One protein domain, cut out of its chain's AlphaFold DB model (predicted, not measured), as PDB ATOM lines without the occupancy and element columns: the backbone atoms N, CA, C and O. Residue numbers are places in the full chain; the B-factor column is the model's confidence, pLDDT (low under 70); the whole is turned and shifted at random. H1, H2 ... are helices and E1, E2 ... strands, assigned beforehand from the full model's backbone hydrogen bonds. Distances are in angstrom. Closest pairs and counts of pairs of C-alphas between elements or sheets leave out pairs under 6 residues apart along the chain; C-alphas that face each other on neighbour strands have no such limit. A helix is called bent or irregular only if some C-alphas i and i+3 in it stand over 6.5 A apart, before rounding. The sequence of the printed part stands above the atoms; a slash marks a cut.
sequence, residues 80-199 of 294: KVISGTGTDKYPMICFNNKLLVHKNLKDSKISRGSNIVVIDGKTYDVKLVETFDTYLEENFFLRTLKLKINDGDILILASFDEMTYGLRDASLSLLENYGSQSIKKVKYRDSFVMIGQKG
ATOM      1  N   LYS A  80     -48.491  -5.076 -83.722       83.62
ATOM      2  CA  LYS A  80     -49.275  -4.913 -82.495       83.62
ATOM      3  C   LYS A  80     -48.340  -4.980 -81.304       83.62
ATOM      4  O   LYS A  80     -47.618  -5.957 -81.142       83.62
ATOM      5  N   VAL A  81     -48.334  -3.933 -80.489       85.12
ATOM      6  CA  VAL A  81     -47.428  -3.810 -79.345       85.12
ATOM      7  C   VAL A  81     -48.255  -3.492 -78.116       85.12
ATOM      8  O   VAL A  81     -49.002  -2.518 -78.096       85.12
ATOM      9  N   ILE A  82     -48.128  -4.332 -77.100       86.25
ATOM     10  CA  ILE A  82     -48.801  -4.195 -75.816       86.25
ATOM     11  C   ILE A  82     -47.726  -4.332 -74.741       86.25
ATOM     12  O   ILE A  82     -46.975  -5.307 -74.729       86.25
ATOM     13  N   SER A  83     -47.625  -3.349 -73.853       87.50
ATOM     14  CA  SER A  83     -46.778  -3.448 -72.666       87.50
ATOM     15  C   SER A  83     -47.395  -4.385 -71.636       87.50
ATOM     16  O   SER A  83     -48.595  -4.661 -71.637       87.50
ATOM     17  N   GLY A  84     -46.566  -4.875 -70.725       83.00
ATOM     18  CA  GLY A  84     -47.073  -5.555 -69.551       83.00
ATOM     19  C   GLY A  84     -47.825  -4.599 -68.619       83.00
ATOM     20  O   GLY A  84     -47.662  -3.375 -68.659       83.00
ATOM     21  N   THR A  85     -48.664  -5.164 -67.760       80.69
ATOM     22  CA  THR A  85     -49.374  -4.429 -66.708       80.69
ATOM     23  C   THR A  85     -49.260  -5.215 -65.414       80.69
ATOM     24  O   THR A  85     -49.708  -6.358 -65.351       80.69
ATOM     25  N   GLY A  86     -48.662  -4.610 -64.387       77.12
ATOM     26  CA  GLY A  86     -48.331  -5.337 -63.163       77.12
ATOM     27  C   GLY A  86     -47.364  -6.491 -63.443       77.12
ATOM     28  O   GLY A  86     -46.468  -6.367 -64.277       77.12
ATOM     29  N   THR A  87     -47.560  -7.610 -62.746       82.81
ATOM     30  CA  THR A  87     -46.685  -8.795 -62.808       82.81
ATOM     31  C   THR A  87     -47.335 -10.009 -63.478       82.81
ATOM     32  O   THR A  87     -46.666 -11.012 -63.707       82.81
ATOM     33  N   ASP A  88     -48.626  -9.937 -63.809       84.69
ATOM     34  CA  ASP A  88     -49.447 -11.049 -64.305       84.69
ATOM     35  C   ASP A  88     -49.860 -10.892 -65.780       84.69
ATOM     36  O   ASP A  88     -50.101 -11.886 -66.479       84.69
ATOM     37  N   LYS A  89     -49.902  -9.652 -66.285       88.19
ATOM     38  CA  LYS A  89     -50.151  -9.355 -67.700       88.19
ATOM     39  C   LYS A  89     -48.834  -9.087 -68.411       88.19
ATOM     40  O   LYS A  89     -48.230  -8.030 -68.254       88.19
ATOM     41  N   TYR A  90     -48.411 -10.068 -69.198       91.44
ATOM     42  CA  TYR A  90     -47.149 -10.061 -69.931       91.44
ATOM     43  C   TYR A  90     -47.247  -9.205 -71.200       91.44
ATOM     44  O   TYR A  90     -48.318  -9.166 -71.815       91.44
ATOM     45  N   PRO A  91     -46.142  -8.573 -71.632       92.31
ATOM     46  CA  PRO A  91     -46.110  -7.821 -72.876       92.31
ATOM     47  C   PRO A  91     -46.383  -8.724 -74.083       92.31
ATOM     48  O   PRO A  91     -46.214  -9.951 -74.044       92.31
ATOM     49  N   MET A  92     -46.804  -8.086 -75.170       91.75
ATOM     50  CA  MET A  92     -47.031  -8.718 -76.457       91.75
ATOM     51  C   MET A  92     -46.426  -7.870 -77.572       91.75
ATOM     52  O   MET A  92     -46.757  -6.693 -77.696       91.75
ATOM     53  N   ILE A  93     -45.568  -8.462 -78.399       90.88
ATOM     54  CA  ILE A  93     -45.070  -7.834 -79.628       90.88
ATOM     55  C   ILE A  93     -45.382  -8.760 -80.794       90.88
ATOM     56  O   ILE A  93     -44.881  -9.884 -80.852       90.88
ATOM     57  N   CYS A  94     -46.188  -8.260 -81.722       86.88
ATOM     58  CA  CYS A  94     -46.469  -8.869 -83.007       86.88
ATOM     59  C   CYS A  94     -45.915  -7.997 -84.130       86.88
ATOM     60  O   CYS A  94     -46.089  -6.774 -84.114       86.88
ATOM     61  N   PHE A  95     -45.320  -8.630 -85.133       86.19
ATOM     62  CA  PHE A  95     -44.867  -7.967 -86.349       86.19
ATOM     63  C   PHE A  95     -45.157  -8.854 -87.556       86.19
ATOM     64  O   PHE A  95     -44.896 -10.056 -87.524       86.19
ATOM     65  N   ASN A  96     -45.724  -8.265 -88.605       84.62
ATOM     66  CA  ASN A  96     -46.197  -8.962 -89.794       84.62
ATOM     67  C   ASN A  96     -47.084 -10.179 -89.456       84.62
ATOM     68  O   ASN A  96     -46.858 -11.287 -89.939       84.62
ATOM     69  N   ASN A  97     -48.055  -9.972 -88.557       82.00
ATOM     70  CA  ASN A  97     -48.982 -10.990 -88.044       82.00
ATOM     71  C   ASN A  97     -48.343 -12.157 -87.262       82.00
ATOM     72  O   ASN A  97     -49.051 -13.090 -86.888       82.00
ATOM     73  N   LYS A  98     -47.037 -12.105 -86.980       89.25
ATOM     74  CA  LYS A  98     -46.314 -13.118 -86.206       89.25
ATOM     75  C   LYS A  98     -46.069 -12.647 -84.776       89.25
ATOM     76  O   LYS A  98     -45.628 -11.517 -84.567       89.25
ATOM     77  N   LEU A  99     -46.293 -13.526 -83.807       91.69
ATOM     78  CA  LEU A  99     -46.026 -13.312 -82.390       91.69
ATOM     79  C   LEU A  99     -44.527 -13.476 -82.116       91.69
ATOM     80  O   LEU A  99     -43.962 -14.554 -82.295       91.69
ATOM     81  N   LEU A 100     -43.872 -12.400 -81.683       93.12
ATOM     82  CA  LEU A 100     -42.424 -12.370 -81.444       93.12
ATOM     83  C   LEU A 100     -42.069 -12.318 -79.962       93.12
ATOM     84  O   LEU A 100     -41.057 -12.878 -79.551       93.12
ATOM     85  N   VAL A 101     -42.910 -11.676 -79.153       92.56
ATOM     86  CA  VAL A 101     -42.750 -11.616 -77.698       92.56
ATOM     87  C   VAL A 101     -44.105 -11.880 -77.072       92.56
ATOM     88  O   VAL A 101     -44.998 -11.058 -77.226       92.56
ATOM     89  N   HIS A 102     -44.270 -13.013 -76.391       92.44
ATOM     90  CA  HIS A 102     -45.343 -13.258 -75.423       92.44
ATOM     91  C   HIS A 102     -45.032 -14.502 -74.578       92.44
ATOM     92  O   HIS A 102     -44.269 -15.365 -75.009       92.44
ATOM     93  N   LYS A 103     -45.672 -14.638 -73.408       90.25
ATOM     94  CA  LYS A 103     -45.428 -15.753 -72.472       90.25
ATOM     95  C   LYS A 103     -45.756 -17.132 -73.058       90.25
ATOM     96  O   LYS A 103     -45.243 -18.138 -72.588       90.25
ATOM     97  N   ASN A 104     -46.629 -17.172 -74.067       86.12
ATOM     98  CA  ASN A 104     -47.099 -18.405 -74.700       86.12
ATOM     99  C   ASN A 104     -46.122 -18.947 -75.763       86.12
ATOM    100  O   ASN A 104     -46.379 -20.004 -76.337       86.12
ATOM    101  N   LEU A 105     -45.025 -18.241 -76.062       88.44
ATOM    102  CA  LEU A 105     -43.993 -18.743 -76.971       88.44
ATOM    103  C   LEU A 105     -43.174 -19.840 -76.277       88.44
ATOM    104  O   LEU A 105     -42.765 -19.670 -75.129       88.44
ATOM    105  N   LYS A 106     -42.897 -20.946 -76.984       79.88
ATOM    106  CA  LYS A 106     -42.139 -22.090 -76.436       79.88
ATOM    107  C   LYS A 106     -40.773 -21.686 -75.873       79.88
ATOM    108  O   LYS A 106     -40.402 -22.157 -74.807       79.88
ATOM    109  N   ASP A 107     -40.091 -20.768 -76.552       80.50
ATOM    110  CA  ASP A 107     -38.780 -20.243 -76.156       80.50
ATOM    111  C   ASP A 107     -38.884 -18.821 -75.570       80.50
ATOM    112  O   ASP A 107     -37.980 -18.000 -75.730       80.50
ATOM    113  N   SER A 108     -40.017 -18.491 -74.931       76.94
ATOM    114  CA  SER A 108     -40.261 -17.167 -74.348       76.94
ATOM    115  C   SER A 108     -39.203 -16.821 -73.298       76.94
ATOM    116  O   SER A 108     -39.171 -17.403 -72.216       76.94
ATOM    117  N   LYS A 109     -38.394 -15.796 -73.583       80.12
ATOM    118  CA  LYS A 109     -37.417 -15.217 -72.645       80.12
ATOM    119  C   LYS A 109     -37.939 -13.981 -71.914       80.12
ATOM    120  O   LYS A 109     -37.145 -13.182 -71.431       80.12
ATOM    121  N   ILE A 110     -39.257 -13.777 -71.866       88.81
ATOM    122  CA  ILE A 110     -39.829 -12.577 -71.245       88.81
ATOM    123  C   ILE A 110     -39.362 -12.436 -69.804       88.81
ATOM    124  O   ILE A 110     -39.543 -13.332 -68.982       88.81
ATOM    125  N   SER A 111     -38.830 -11.259 -69.518       88.69
ATOM    126  CA  SER A 111     -38.402 -10.834 -68.199       88.69
ATOM    127  C   SER A 111     -39.018  -9.479 -67.875       88.69
ATOM    128  O   SER A 111     -39.476  -8.746 -68.762       88.69
ATOM    129  N   ARG A 112     -38.994  -9.132 -66.584       92.56
ATOM    130  CA  ARG A 112     -39.125  -7.740 -66.137       92.56
ATOM    131  C   ARG A 112     -38.182  -6.846 -66.955       92.56
ATOM    132  O   ARG A 112     -37.142  -7.324 -67.403       92.56
ATOM    133  N   GLY A 113     -38.539  -5.577 -67.133       94.00
ATOM    134  CA  GLY A 113     -37.701  -4.583 -67.799       94.00
ATOM    135  C   GLY A 113     -38.108  -4.304 -69.241       94.00
ATOM    136  O   GLY A 113     -39.291  -4.114 -69.538       94.00
ATOM    137  N   SER A 114     -37.115  -4.227 -70.125       95.06
ATOM    138  CA  SER A 114     -37.274  -3.898 -71.546       95.06
ATOM    139  C   SER A 114     -37.329  -5.169 -72.383       95.06
ATOM    140  O   SER A 114     -36.356  -5.916 -72.439       95.06
ATOM    141  N   ASN A 115     -38.423  -5.384 -73.105       95.44
ATOM    142  CA  ASN A 115     -38.542  -6.464 -74.082       95.44
ATOM    143  C   ASN A 115     -38.511  -5.841 -75.479       95.44
ATOM    144  O   ASN A 115     -39.351  -4.991 -75.779       95.44
ATOM    145  N   ILE A 116     -37.536  -6.213 -76.312       96.12
ATOM    146  CA  ILE A 116     -37.291  -5.558 -77.600       96.12
ATOM    147  C   ILE A 116     -37.287  -6.522 -78.783       96.12
ATOM    148  O   ILE A 116     -36.900  -7.685 -78.683       96.12
ATOM    149  N   VAL A 117     -37.652  -5.978 -79.938       96.00
ATOM    150  CA  VAL A 117     -37.507  -6.591 -81.256       96.00
ATOM    151  C   VAL A 117     -36.814  -5.583 -82.163       96.00
ATOM    152  O   VAL A 117     -37.210  -4.419 -82.197       96.00
ATOM    153  N   VAL A 118     -35.800  -6.015 -82.911       95.69
ATOM    154  CA  VAL A 118     -35.167  -5.190 -83.950       95.69
ATOM    155  C   VAL A 118     -35.465  -5.786 -85.308       95.69
ATOM    156  O   VAL A 118     -35.271  -6.984 -85.527       95.69
ATOM    157  N   ILE A 119     -35.930  -4.933 -86.208       90.44
ATOM    158  CA  ILE A 119     -36.291  -5.262 -87.579       90.44
ATOM    159  C   ILE A 119     -35.301  -4.575 -88.518       90.44
ATOM    160  O   ILE A 119     -34.969  -3.404 -88.322       90.44
ATOM    161  N   ASP A 120     -34.841  -5.296 -89.537       86.81
ATOM    162  CA  ASP A 120     -34.016  -4.723 -90.596       86.81
ATOM    163  C   ASP A 120     -34.806  -3.662 -91.369       86.81
ATOM    164  O   ASP A 120     -35.897  -3.929 -91.872       86.81
ATOM    165  N   GLY A 121     -34.256  -2.454 -91.476       80.56
ATOM    166  CA  GLY A 121     -34.943  -1.337 -92.129       80.56
ATOM    167  C   GLY A 121     -35.156  -1.497 -93.638       80.56
ATOM    168  O   GLY A 121     -35.953  -0.763 -94.216       80.56
ATOM    169  N   LYS A 122     -34.434  -2.418 -94.289       79.56
ATOM    170  CA  LYS A 122     -34.478  -2.626 -95.743       79.56
ATOM    171  C   LYS A 122     -35.276  -3.864 -96.116       79.56
ATOM    172  O   LYS A 122     -36.053  -3.815 -97.065       79.56
ATOM    173  N   THR A 123     -35.054  -4.974 -95.412       82.81
ATOM    174  CA  THR A 123     -35.716  -6.250 -95.728       82.81
ATOM    175  C   THR A 123     -36.983  -6.481 -94.914       82.81
ATOM    176  O   THR A 123     -37.820  -7.284 -95.317       82.81
ATOM    177  N   TYR A 124     -37.144  -5.762 -93.800       82.44
ATOM    178  CA  TYR A 124     -38.188  -5.982 -92.799       82.44
ATOM    179  C   TYR A 124     -38.134  -7.357 -92.121       82.44
ATOM    180  O   TYR A 124     -39.115  -7.797 -91.518       82.44
ATOM    181  N   ASP A 125     -36.983  -8.024 -92.163       88.81
ATOM    182  CA  ASP A 125     -36.769  -9.260 -91.418       88.81
ATOM    183  C   ASP A 125     -36.463  -8.978 -89.946       88.81
ATOM    184  O   ASP A 125     -35.844  -7.975 -89.582       88.81
ATOM    185  N   VAL A 126     -36.868  -9.900 -89.072       92.62
ATOM    186  CA  VAL A 126     -36.537  -9.836 -87.645       92.62
ATOM    187  C   VAL A 126     -35.050 -10.142 -87.461       92.62
ATOM    188  O   VAL A 126     -34.618 -11.269 -87.693       92.62
ATOM    189  N   LYS A 127     -34.274  -9.156 -87.004       93.69
ATOM    190  CA  LYS A 127     -32.834  -9.296 -86.736       93.69
ATOM    191  C   LYS A 127     -32.558  -9.879 -85.362       93.69
ATOM    192  O   LYS A 127     -31.689 -10.734 -85.216       93.69
ATOM    193  N   LEU A 128     -33.269  -9.388 -84.349       93.75
ATOM    194  CA  LEU A 128     -33.115  -9.863 -82.978       93.75
ATOM    195  C   LEU A 128     -34.399  -9.697 -82.174       93.75
ATOM    196  O   LEU A 128     -35.180  -8.773 -82.395       93.75
ATOM    197  N   VAL A 129     -34.567 -10.591 -81.206       95.00
ATOM    198  CA  VAL A 129     -35.567 -10.509 -80.144       95.00
ATOM    199  C   VAL A 129     -34.812 -10.725 -78.839       95.00
ATOM    200  O   VAL A 129     -34.243 -11.795 -78.630       95.00
ATOM    201  N   GLU A 130     -34.749  -9.699 -77.994       94.06
ATOM    202  CA  GLU A 130     -34.005  -9.734 -76.730       94.06
ATOM    203  C   GLU A 130     -34.834  -9.116 -75.605       94.06
ATOM    204  O   GLU A 130     -35.704  -8.274 -75.825       94.06
ATOM    205  N   THR A 131     -34.567  -9.556 -74.385       94.12
ATOM    206  CA  THR A 131     -35.221  -9.089 -73.166       94.12
ATOM    207  C   THR A 131     -34.135  -8.700 -72.179       94.12
ATOM    208  O   THR A 131     -33.046  -9.274 -72.196       94.12
ATOM    209  N   PHE A 132     -34.403  -7.672 -71.383       93.81
ATOM    210  CA  PHE A 132     -33.441  -7.121 -70.442       93.81
ATOM    211  C   PHE A 132     -34.150  -6.794 -69.144       93.81
ATOM    212  O   PHE A 132     -35.007  -5.906 -69.130       93.81
ATOM    213  N   ASP A 133     -33.742  -7.434 -68.050       91.44
ATOM    214  CA  ASP A 133     -34.048  -6.914 -66.721       91.44
ATOM    215  C   ASP A 133     -33.197  -5.670 -66.505       91.44
ATOM    216  O   ASP A 133     -32.063  -5.750 -66.042       91.44
ATOM    217  N   THR A 134     -33.717  -4.502 -66.887       83.06
ATOM    218  CA  THR A 134     -32.962  -3.240 -66.890       83.06
ATOM    219  C   THR A 134     -32.418  -2.867 -65.515       83.06
ATOM    220  O   THR A 134     -31.482  -2.078 -65.449       83.06
ATOM    221  N   TYR A 135     -32.924  -3.460 -64.429       80.31
ATOM    222  CA  TYR A 135     -32.321  -3.360 -63.101       80.31
ATOM    223  C   TYR A 135     -30.927  -4.015 -63.028       80.31
ATOM    224  O   TYR A 135     -30.011  -3.449 -62.432       80.31
ATOM    225  N   LEU A 136     -30.760  -5.200 -63.623       87.44
ATOM    226  CA  LEU A 136     -29.528  -6.004 -63.580       87.44
ATOM    227  C   LEU A 136     -28.670  -5.852 -64.845       87.44
ATOM    228  O   LEU A 136     -27.450  -5.997 -64.797       87.44
ATOM    229  N   GLU A 137     -29.299  -5.559 -65.979       91.75
ATOM    230  CA  GLU A 137     -28.731  -5.744 -67.314       91.75
ATOM    231  C   GLU A 137     -28.647  -4.442 -68.125       91.75
ATOM    232  O   GLU A 137     -28.520  -4.485 -69.349       91.75
ATOM    233  N   GLU A 138     -28.675  -3.269 -67.479       92.50
ATOM    234  CA  GLU A 138     -28.641  -1.981 -68.194       92.50
ATOM    235  C   GLU A 138     -27.434  -1.846 -69.133       92.50
ATOM    236  O   GLU A 138     -27.589  -1.412 -70.273       92.50
ATOM    237  N   ASN A 139     -26.255  -2.321 -68.719       94.00
ATOM    238  CA  ASN A 139     -25.061  -2.310 -69.567       94.00
ATOM    239  C   ASN A 139     -25.243  -3.143 -70.850       94.00
ATOM    240  O   ASN A 139     -24.764  -2.755 -71.920       94.00
ATOM    241  N   PHE A 140     -25.929  -4.289 -70.761       94.81
ATOM    242  CA  PHE A 140     -26.222  -5.133 -71.921       94.81
ATOM    243  C   PHE A 140     -27.275  -4.488 -72.815       94.81
ATOM    244  O   PHE A 140     -27.090  -4.462 -74.031       94.81
ATOM    245  N   PHE A 141     -28.311  -3.891 -72.221       95.69
ATOM    246  CA  PHE A 141     -29.317  -3.124 -72.951       95.69
ATOM    247  C   PHE A 141     -28.675  -1.976 -73.741       95.69
ATOM    248  O   PHE A 141     -28.833  -1.888 -74.962       95.69
ATOM    249  N   LEU A 142     -27.848  -1.161 -73.080       95.69
ATOM    250  CA  LEU A 142     -27.094  -0.068 -73.691       95.69
ATOM    251  C   LEU A 142     -26.190  -0.558 -74.829       95.69
ATOM    252  O   LEU A 142     -26.123   0.062 -75.894       95.69
ATOM    253  N   ARG A 143     -25.485  -1.677 -74.622       95.88
ATOM    254  CA  ARG A 143     -24.616  -2.281 -75.639       95.88
ATOM    255  C   ARG A 143     -25.414  -2.756 -76.849       95.88
ATOM    256  O   ARG A 143     -24.969  -2.529 -77.974       95.88
ATOM    257  N   THR A 144     -26.573  -3.376 -76.638       95.38
ATOM    258  CA  THR A 144     -27.459  -3.817 -77.720       95.38
ATOM    259  C   THR A 144     -27.966  -2.624 -78.525       95.38
ATOM    260  O   THR A 144     -27.798  -2.633 -79.744       95.38
ATOM    261  N   LEU A 145     -28.457  -1.560 -77.872       94.06
ATOM    262  CA  LEU A 145     -28.856  -0.328 -78.564       94.06
ATOM    263  C   LEU A 145     -27.702   0.231 -79.413       94.06
ATOM    264  O   LEU A 145     -27.848   0.475 -80.606       94.06
ATOM    265  N   LYS A 146     -26.505   0.374 -78.837       93.44
ATOM    266  CA  LYS A 146     -25.365   0.970 -79.551       93.44
ATOM    267  C   LYS A 146     -24.871   0.132 -80.728       93.44
ATOM    268  O   LYS A 146     -24.622   0.698 -81.791       93.44
ATOM    269  N   LEU A 147     -24.680  -1.173 -80.517       93.62
ATOM    270  CA  LEU A 147     -23.839  -2.007 -81.384       93.62
ATOM    271  C   LEU A 147     -24.608  -3.010 -82.245       93.62
ATOM    272  O   LEU A 147     -24.072  -3.437 -83.260       93.62
ATOM    273  N   LYS A 148     -25.814  -3.430 -81.840       94.25
ATOM    274  CA  LYS A 148     -26.586  -4.448 -82.579       94.25
ATOM    275  C   LYS A 148     -27.662  -3.857 -83.490       94.25
ATOM    276  O   LYS A 148     -28.188  -4.570 -84.339       94.25
ATOM    277  N   ILE A 149     -27.987  -2.581 -83.305       92.00
ATOM    278  CA  ILE A 149     -28.959  -1.846 -84.116       92.00
ATOM    279  C   ILE A 149     -28.173  -0.974 -85.089       92.00
ATOM    280  O   ILE A 149     -27.346  -0.165 -84.662       92.00
ATOM    281  N   ASN A 150     -28.397  -1.153 -86.385       89.25
ATOM    282  CA  ASN A 150     -27.778  -0.358 -87.441       89.25
ATOM    283  C   ASN A 150     -28.652   0.852 -87.776       89.25
ATOM    284  O   ASN A 150     -29.847   0.865 -87.489       89.25
ATOM    285  N   ASP A 151     -28.066   1.877 -88.390       84.44
ATOM    286  CA  ASP A 151     -28.841   3.017 -88.881       84.44
ATOM    287  C   ASP A 151     -29.880   2.539 -89.910       84.44
ATOM    288  O   ASP A 151     -29.573   1.740 -90.800       84.44
ATOM    289  N   GLY A 152     -31.119   3.006 -89.764       76.06
ATOM    290  CA  GLY A 152     -32.279   2.561 -90.535       76.06
ATOM    291  C   GLY A 152     -33.035   1.372 -89.932       76.06
ATOM    292  O   GLY A 152     -34.198   1.178 -90.284       76.06
ATOM    293  N   ASP A 153     -32.453   0.614 -88.997       84.88
ATOM    294  CA  ASP A 153     -33.169  -0.475 -88.322       84.88
ATOM    295  C   ASP A 153     -34.267   0.062 -87.402       84.88
ATOM    296  O   ASP A 153     -34.099   1.078 -86.716       84.88
ATOM    297  N   ILE A 154     -35.373  -0.676 -87.340       86.38
ATOM    298  CA  ILE A 154     -36.531  -0.343 -86.514       86.38
ATOM    299  C   ILE A 154     -36.410  -1.081 -85.179       86.38
ATOM    300  O   ILE A 154     -36.250  -2.299 -85.143       86.38
ATOM    301  N   LEU A 155     -36.530  -0.345 -84.079       92.56
ATOM    302  CA  LEU A 155     -36.631  -0.865 -82.722       92.56
ATOM    303  C   LEU A 155     -38.095  -0.853 -82.284       92.56
ATOM    304  O   LEU A 155     -38.712   0.208 -82.228       92.56
ATOM    305  N   ILE A 156     -38.618  -2.005 -81.882       92.88
ATOM    306  CA  ILE A 156     -39.870  -2.124 -81.138       92.88
ATOM    307  C   ILE A 156     -39.521  -2.484 -79.696       92.88
ATOM    308  O   ILE A 156     -38.751  -3.410 -79.465       92.88
ATOM    309  N   LEU A 157     -40.089  -1.773 -78.729       94.25
ATOM    310  CA  LEU A 157     -39.864  -1.986 -77.302       94.25
ATOM    311  C   LEU A 157     -41.202  -2.012 -76.559       94.25
ATOM    312  O   LEU A 157     -42.058  -1.154 -76.782       94.25
ATOM    313  N   ALA A 158     -41.350  -2.962 -75.639       92.06
ATOM    314  CA  ALA A 158     -42.448  -3.043 -74.684       92.06
ATOM    315  C   ALA A 158     -41.904  -3.267 -73.261       92.06
ATOM    316  O   ALA A 158     -41.081  -4.159 -73.038       92.06
ATOM    317  N   SER A 159     -42.363  -2.470 -72.293       92.00
ATOM    318  CA  SER A 159     -41.979  -2.631 -70.885       92.00
ATOM    319  C   SER A 159     -42.755  -3.759 -70.195       92.00
ATOM    320  O   SER A 159     -43.870  -4.094 -70.605       92.00
ATOM    321  N   PHE A 160     -42.189  -4.337 -69.130       94.06
ATOM    322  CA  PHE A 160     -42.879  -5.278 -68.240       94.06
ATOM    323  C   PHE A 160     -42.488  -5.077 -66.768       94.06
ATOM    324  O   PHE A 160     -41.300  -5.061 -66.455       94.06
ATOM    325  N   ASP A 161     -43.491  -4.972 -65.885       92.62
ATOM    326  CA  ASP A 161     -43.397  -4.635 -64.452       92.62
ATOM    327  C   ASP A 161     -42.650  -3.319 -64.192       92.62
ATOM    328  O   ASP A 161     -43.281  -2.296 -63.951       92.62
ATOM    329  N   GLU A 162     -41.324  -3.311 -64.299       89.69
ATOM    330  CA  GLU A 162     -40.473  -2.160 -64.012       89.69
ATOM    331  C   GLU A 162     -39.323  -2.100 -65.019       89.69
ATOM    332  O   GLU A 162     -38.604  -3.080 -65.180       89.69
ATOM    333  N   MET A 163     -39.160  -0.960 -65.695       90.62
ATOM    334  CA  MET A 163     -38.118  -0.738 -66.704       90.62
ATOM    335  C   MET A 163     -37.174   0.421 -66.351       90.62
ATOM    336  O   MET A 163     -36.046   0.469 -66.834       90.62
ATOM    337  N   THR A 164     -37.622   1.378 -65.545       88.38
ATOM    338  CA  THR A 164     -36.991   2.693 -65.391       88.38
ATOM    339  C   THR A 164     -35.901   2.752 -64.335       88.38
ATOM    340  O   THR A 164     -35.003   3.576 -64.468       88.38
ATOM    341  N   TYR A 165     -35.932   1.895 -63.309       88.88
ATOM    342  CA  TYR A 165     -35.067   2.047 -62.137       88.88
ATOM    343  C   TYR A 165     -33.577   1.944 -62.481       88.88
ATOM    344  O   TYR A 165     -32.757   2.698 -61.958       88.88
ATOM    345  N   GLY A 166     -33.223   1.003 -63.359       88.62
ATOM    346  CA  GLY A 166     -31.842   0.807 -63.786       88.62
ATOM    347  C   GLY A 166     -31.416   1.668 -64.976       88.62
ATOM    348  O   GLY A 166     -30.215   1.839 -65.169       88.62
ATOM    349  N   LEU A 167     -32.361   2.239 -65.741       90.69
ATOM    350  CA  LEU A 167     -32.069   3.006 -66.958       90.69
ATOM    351  C   LEU A 167     -31.248   4.265 -66.659       90.69
ATOM    352  O   LEU A 167     -31.581   5.061 -65.783       90.69
ATOM    353  N   ARG A 168     -30.176   4.463 -67.432       93.12
ATOM    354  CA  ARG A 168     -29.264   5.608 -67.311       93.12
ATOM    355  C   ARG A 168     -29.419   6.585 -68.471       93.12
ATOM    356  O   ARG A 168     -29.927   6.231 -69.534       93.12
ATOM    357  N   ASP A 169     -28.892   7.795 -68.294       94.06
ATOM    358  CA  ASP A 169     -28.974   8.883 -69.278       94.06
ATOM    359  C   ASP A 169     -28.476   8.488 -70.671       94.06
ATOM    360  O   ASP A 169     -29.050   8.913 -71.671       94.06
ATOM    361  N   ALA A 170     -27.448   7.638 -70.760       94.25
ATOM    362  CA  ALA A 170     -26.942   7.147 -72.039       94.25
ATOM    363  C   ALA A 170     -27.985   6.308 -72.798       94.25
ATOM    364  O   ALA A 170     -28.179   6.506 -73.997       94.25
ATOM    365  N   SER A 171     -28.673   5.399 -72.100       94.75
ATOM    366  CA  SER A 171     -29.753   4.585 -72.665       94.75
ATOM    367  C   SER A 171     -30.969   5.448 -73.012       94.75
ATOM    368  O   SER A 171     -31.502   5.340 -74.115       94.75
ATOM    369  N   LEU A 172     -31.360   6.366 -72.120       92.62
ATOM    370  CA  LEU A 172     -32.457   7.312 -72.356       92.62
ATOM    371  C   LEU A 172     -32.201   8.182 -73.595       92.62
ATOM    372  O   LEU A 172     -33.076   8.302 -74.447       92.62
ATOM    373  N   SER A 173     -30.989   8.725 -73.731       89.81
ATOM    374  CA  SER A 173     -30.606   9.576 -74.866       89.81
ATOM    375  C   SER A 173     -30.605   8.809 -76.187       89.81
ATOM    376  O   SER A 173     -30.987   9.353 -77.216       89.81
ATOM    377  N   LEU A 174     -30.216   7.528 -76.185       89.31
ATOM    378  CA  LEU A 174     -30.324   6.695 -77.386       89.31
ATOM    379  C   LEU A 174     -31.778   6.451 -77.779       89.31
ATOM    380  O   LEU A 174     -32.110   6.577 -78.952       89.31
ATOM    381  N   LEU A 175     -32.649   6.140 -76.817       86.00
ATOM    382  CA  LEU A 175     -34.071   5.942 -77.093       86.00
ATOM    383  C   LEU A 175     -34.743   7.233 -77.592       86.00
ATOM    384  O   LEU A 175     -35.599   7.170 -78.473       86.00
ATOM    385  N   GLU A 176     -34.331   8.406 -77.102       82.00
ATOM    386  CA  GLU A 176     -34.750   9.697 -77.671       82.00
ATOM    387  C   GLU A 176     -34.242   9.901 -79.097       82.00
ATOM    388  O   GLU A 176     -35.024  10.253 -79.978       82.00
ATOM    389  N   ASN A 177     -32.960   9.620 -79.350       79.19
ATOM    390  CA  ASN A 177     -32.378   9.696 -80.692       79.19
ATOM    391  C   ASN A 177     -33.045   8.722 -81.672       79.19
ATOM    392  O   ASN A 177     -32.992   8.931 -82.878       79.19
ATOM    393  N   TYR A 178     -33.681   7.660 -81.171       80.31
ATOM    394  CA  TYR A 178     -34.448   6.718 -81.987       80.31
ATOM    395  C   TYR A 178     -35.901   7.169 -82.183       80.31
ATOM    396  O   TYR A 178     -36.696   6.443 -82.775       80.31
ATOM    397  N   GLY A 179     -36.264   8.354 -81.684       74.88
ATOM    398  CA  GLY A 179     -37.553   9.004 -81.906       74.88
ATOM    399  C   GLY A 179     -38.472   9.072 -80.685       74.88
ATOM    400  O   GLY A 179     -39.586   9.584 -80.806       74.88
ATOM    401  N   SER A 180     -38.059   8.588 -79.508       78.94
ATOM    402  CA  SER A 180     -38.914   8.675 -78.319       78.94
ATOM    403  C   SER A 180     -38.997  10.098 -77.770       78.94
ATOM    404  O   SER A 180     -37.992  10.707 -77.426       78.94
ATOM    405  N   GLN A 181     -40.215  10.615 -77.610       79.75
ATOM    406  CA  GLN A 181     -40.456  11.951 -77.041       79.75
ATOM    407  C   GLN A 181     -40.866  11.928 -75.566       79.75
ATOM    408  O   GLN A 181     -40.991  12.968 -74.910       79.75
ATOM    409  N   SER A 182     -41.152  10.736 -75.051       81.25
ATOM    410  CA  SER A 182     -41.691  10.535 -73.712       81.25
ATOM    411  C   SER A 182     -40.782   9.703 -72.824       81.25
ATOM    412  O   SER A 182     -41.034   9.699 -71.627       81.25
ATOM    413  N   ILE A 183     -39.715   9.067 -73.338       85.75
ATOM    414  CA  ILE A 183     -38.877   8.147 -72.545       85.75
ATOM    415  C   ILE A 183     -38.324   8.790 -71.264       85.75
ATOM    416  O   ILE A 183     -38.407   8.185 -70.203       85.75
ATOM    417  N   LYS A 184     -37.873  10.051 -71.314       85.62
ATOM    418  CA  LYS A 184     -37.410  10.793 -70.122       85.62
ATOM    419  C   LYS A 184     -38.517  11.149 -69.120       85.62
ATOM    420  O   LYS A 184     -38.225  11.590 -68.014       85.62
ATOM    421  N   LYS A 185     -39.785  11.015 -69.512       85.25
ATOM    422  CA  LYS A 185     -40.963  11.286 -68.674       85.25
ATOM    423  C   LYS A 185     -41.563  10.011 -68.079       85.25
ATOM    424  O   LYS A 185     -42.448  10.133 -67.237       85.25
ATOM    425  N   VAL A 186     -41.121   8.830 -68.525       82.69
ATOM    426  CA  VAL A 186     -41.588   7.533 -68.018       82.69
ATOM    427  C   VAL A 186     -41.128   7.385 -66.573       82.69
ATOM    428  O   VAL A 186     -39.947   7.559 -66.271       82.69
ATOM    429  N   LYS A 187     -42.065   7.094 -65.674       89.25
ATOM    430  CA  LYS A 187     -41.817   6.932 -64.242       89.25
ATOM    431  C   LYS A 187     -41.781   5.456 -63.853       89.25
ATOM    432  O   LYS A 187     -42.086   4.565 -64.643       89.25
ATOM    433  N   TYR A 188     -41.408   5.216 -62.600       89.69
ATOM    434  CA  TYR A 188     -41.371   3.889 -61.996       89.69
ATOM    435  C   TYR A 188     -42.671   3.113 -62.236       89.69
ATOM    436  O   TYR A 188     -43.745   3.574 -61.849       89.69
ATOM    437  N   ARG A 189     -42.543   1.926 -62.847       85.06
ATOM    438  CA  ARG A 189     -43.643   1.021 -63.237       85.06
ATOM    439  C   ARG A 189     -44.662   1.572 -64.239       85.06
ATOM    440  O   ARG A 189     -45.719   0.968 -64.425       85.06
ATOM    441  N   ASP A 190     -44.351   2.664 -64.930       85.56
ATOM    442  CA  ASP A 190     -45.181   3.087 -66.051       85.56
ATOM    443  C   ASP A 190     -45.116   2.044 -67.178       85.56
ATOM    444  O   ASP A 190     -44.055   1.578 -67.612       85.56
ATOM    445  N   SER A 191     -46.291   1.698 -67.696       87.81
ATOM    446  CA  SER A 191     -46.421   0.949 -68.937       87.81
ATOM    447  C   SER A 191     -45.912   1.804 -70.099       87.81
ATOM    448  O   SER A 191     -46.391   2.913 -70.331       87.81
ATOM    449  N   PHE A 192     -44.964   1.270 -70.863       85.81
ATOM    450  CA  PHE A 192     -44.311   1.984 -71.947       85.81
ATOM    451  C   PHE A 192     -44.157   1.082 -73.165       85.81
ATOM    452  O   PHE A 192     -43.762  -0.080 -73.063       85.81
ATOM    453  N   VAL A 193     -44.472   1.641 -74.328       89.19
ATOM    454  CA  VAL A 193     -44.219   1.028 -75.628       89.19
ATOM    455  C   VAL A 193     -43.580   2.062 -76.535       89.19
ATOM    456  O   VAL A 193     -43.878   3.255 -76.447       89.19
ATOM    457  N   MET A 194     -42.705   1.603 -77.413       84.44
ATOM    458  CA  MET A 194     -42.011   2.450 -78.367       84.44
ATOM    459  C   MET A 194     -41.810   1.696 -79.669       84.44
ATOM    460  O   MET A 194     -41.464   0.518 -79.669       84.44
ATOM    461  N   ILE A 195     -41.977   2.418 -80.770       85.69
ATOM    462  CA  ILE A 195     -41.464   2.029 -82.075       85.69
ATOM    463  C   ILE A 195     -40.602   3.193 -82.539       85.69
ATOM    464  O   ILE A 195     -41.084   4.321 -82.624       85.69
ATOM    465  N   GLY A 196     -39.322   2.929 -82.753       81.81
ATOM    466  CA  GLY A 196     -38.330   3.920 -83.143       81.81
ATOM    467  C   GLY A 196     -37.420   3.387 -84.235       81.81
ATOM    468  O   GLY A 196     -37.490   2.214 -84.590       81.81
ATOM    469  N   GLN A 197     -36.549   4.237 -84.757       84.44
ATOM    470  CA  GLN A 197     -35.564   3.851 -85.760       84.44
ATOM    471  C   GLN A 197     -34.240   4.549 -85.468       84.44
ATOM    472  O   GLN A 197     -34.201   5.742 -85.161       84.44
ATOM    473  N   LYS A 198     -33.139   3.803 -85.545       82.00
ATOM    474  CA  LYS A 198     -31.810   4.382 -85.339       82.00
ATOM    475  C   LYS A 198     -31.418   5.242 -86.539       82.00
ATOM    476  O   LYS A 198     -31.624   4.848 -87.682       82.00
ATOM    477  N   GLY A 199     -30.820   6.400 -86.277       71.12
ATOM    478  CA  GLY A 199     -30.411   7.331 -87.331       71.12
ATOM    479  C   GLY A 199     -31.541   8.240 -87.819       71.12
ATOM    480  O   GLY A 199     -31.337   8.991 -88.771       71.12
TER     481      GLY A 199
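This is residues 80 to 199 of the 294 residues of the protein "Hypothetical protein" of Rotaria sp. Silwood1 (UniProt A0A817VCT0). A small sheet, E1 E2 E3, packs face to face with a larger one, E5 E4 E6 E7, as a sandwich; on the larger sheet's other face helix H1 lies over E5 and E4. Helix H2 packs on H1. The 120 printed residues have nine named elements, E1 E2 E3 E4 E5 H1 E6 H2 E7; both sheets are antiparallel and the class is mixed. The whole is compact, with a radius of gyration of the C-alphas of 13.0 A and spans of 35 by 34 by 22 A.

E1, residues 80 to 82, E2, 92 to 95, and E3, 98 to 101, form a meander, each strand the antiparallel neighbour of the one before; N 82 and O 92 are 2.8 A apart, N 95 and O 98 3.0 A. E4, residues 113 to 119, and E5, 126 to 132, form a hairpin, with N 116 and O 130 2.8 A apart. H1, residues 134 to 148, is on their sheet in two layers, helix over sheet, at a height of 9.1 A. E6, residues 154 to 160, follows in a split strand-helix-strand unit, E5, H1, E6, with E4 between the strands and a right-handed crossover; N 117 and O 156 are 2.8 A apart. H2, residues 169 to 177, touches residues 141 to 146 of H1, C-alphas 142 and 171 being closest at 5.5 A, and only grazes the sheet. E7, residues 193 to 197, pairs with E6, N 155 and O 196 at 2.8 A. Every O i to N i+4 pair is within hydrogen-bond range in H2, 8 of 11 in H1.

E1 begins at C-alpha 80 (-49.275, -4.913, -82.495); E7 ends at C-alpha 197 (-35.564, 3.851, -85.760). E6 is 20.0 A long, E4 19.8 A; H1, 17.0 A, is irregular, with C-alphas 136 and 139 8.3 A apart.

The printed part has no cut; the links E3 to E4 and H2 to E7 are long. No printed residue is under 70 in pLDDT.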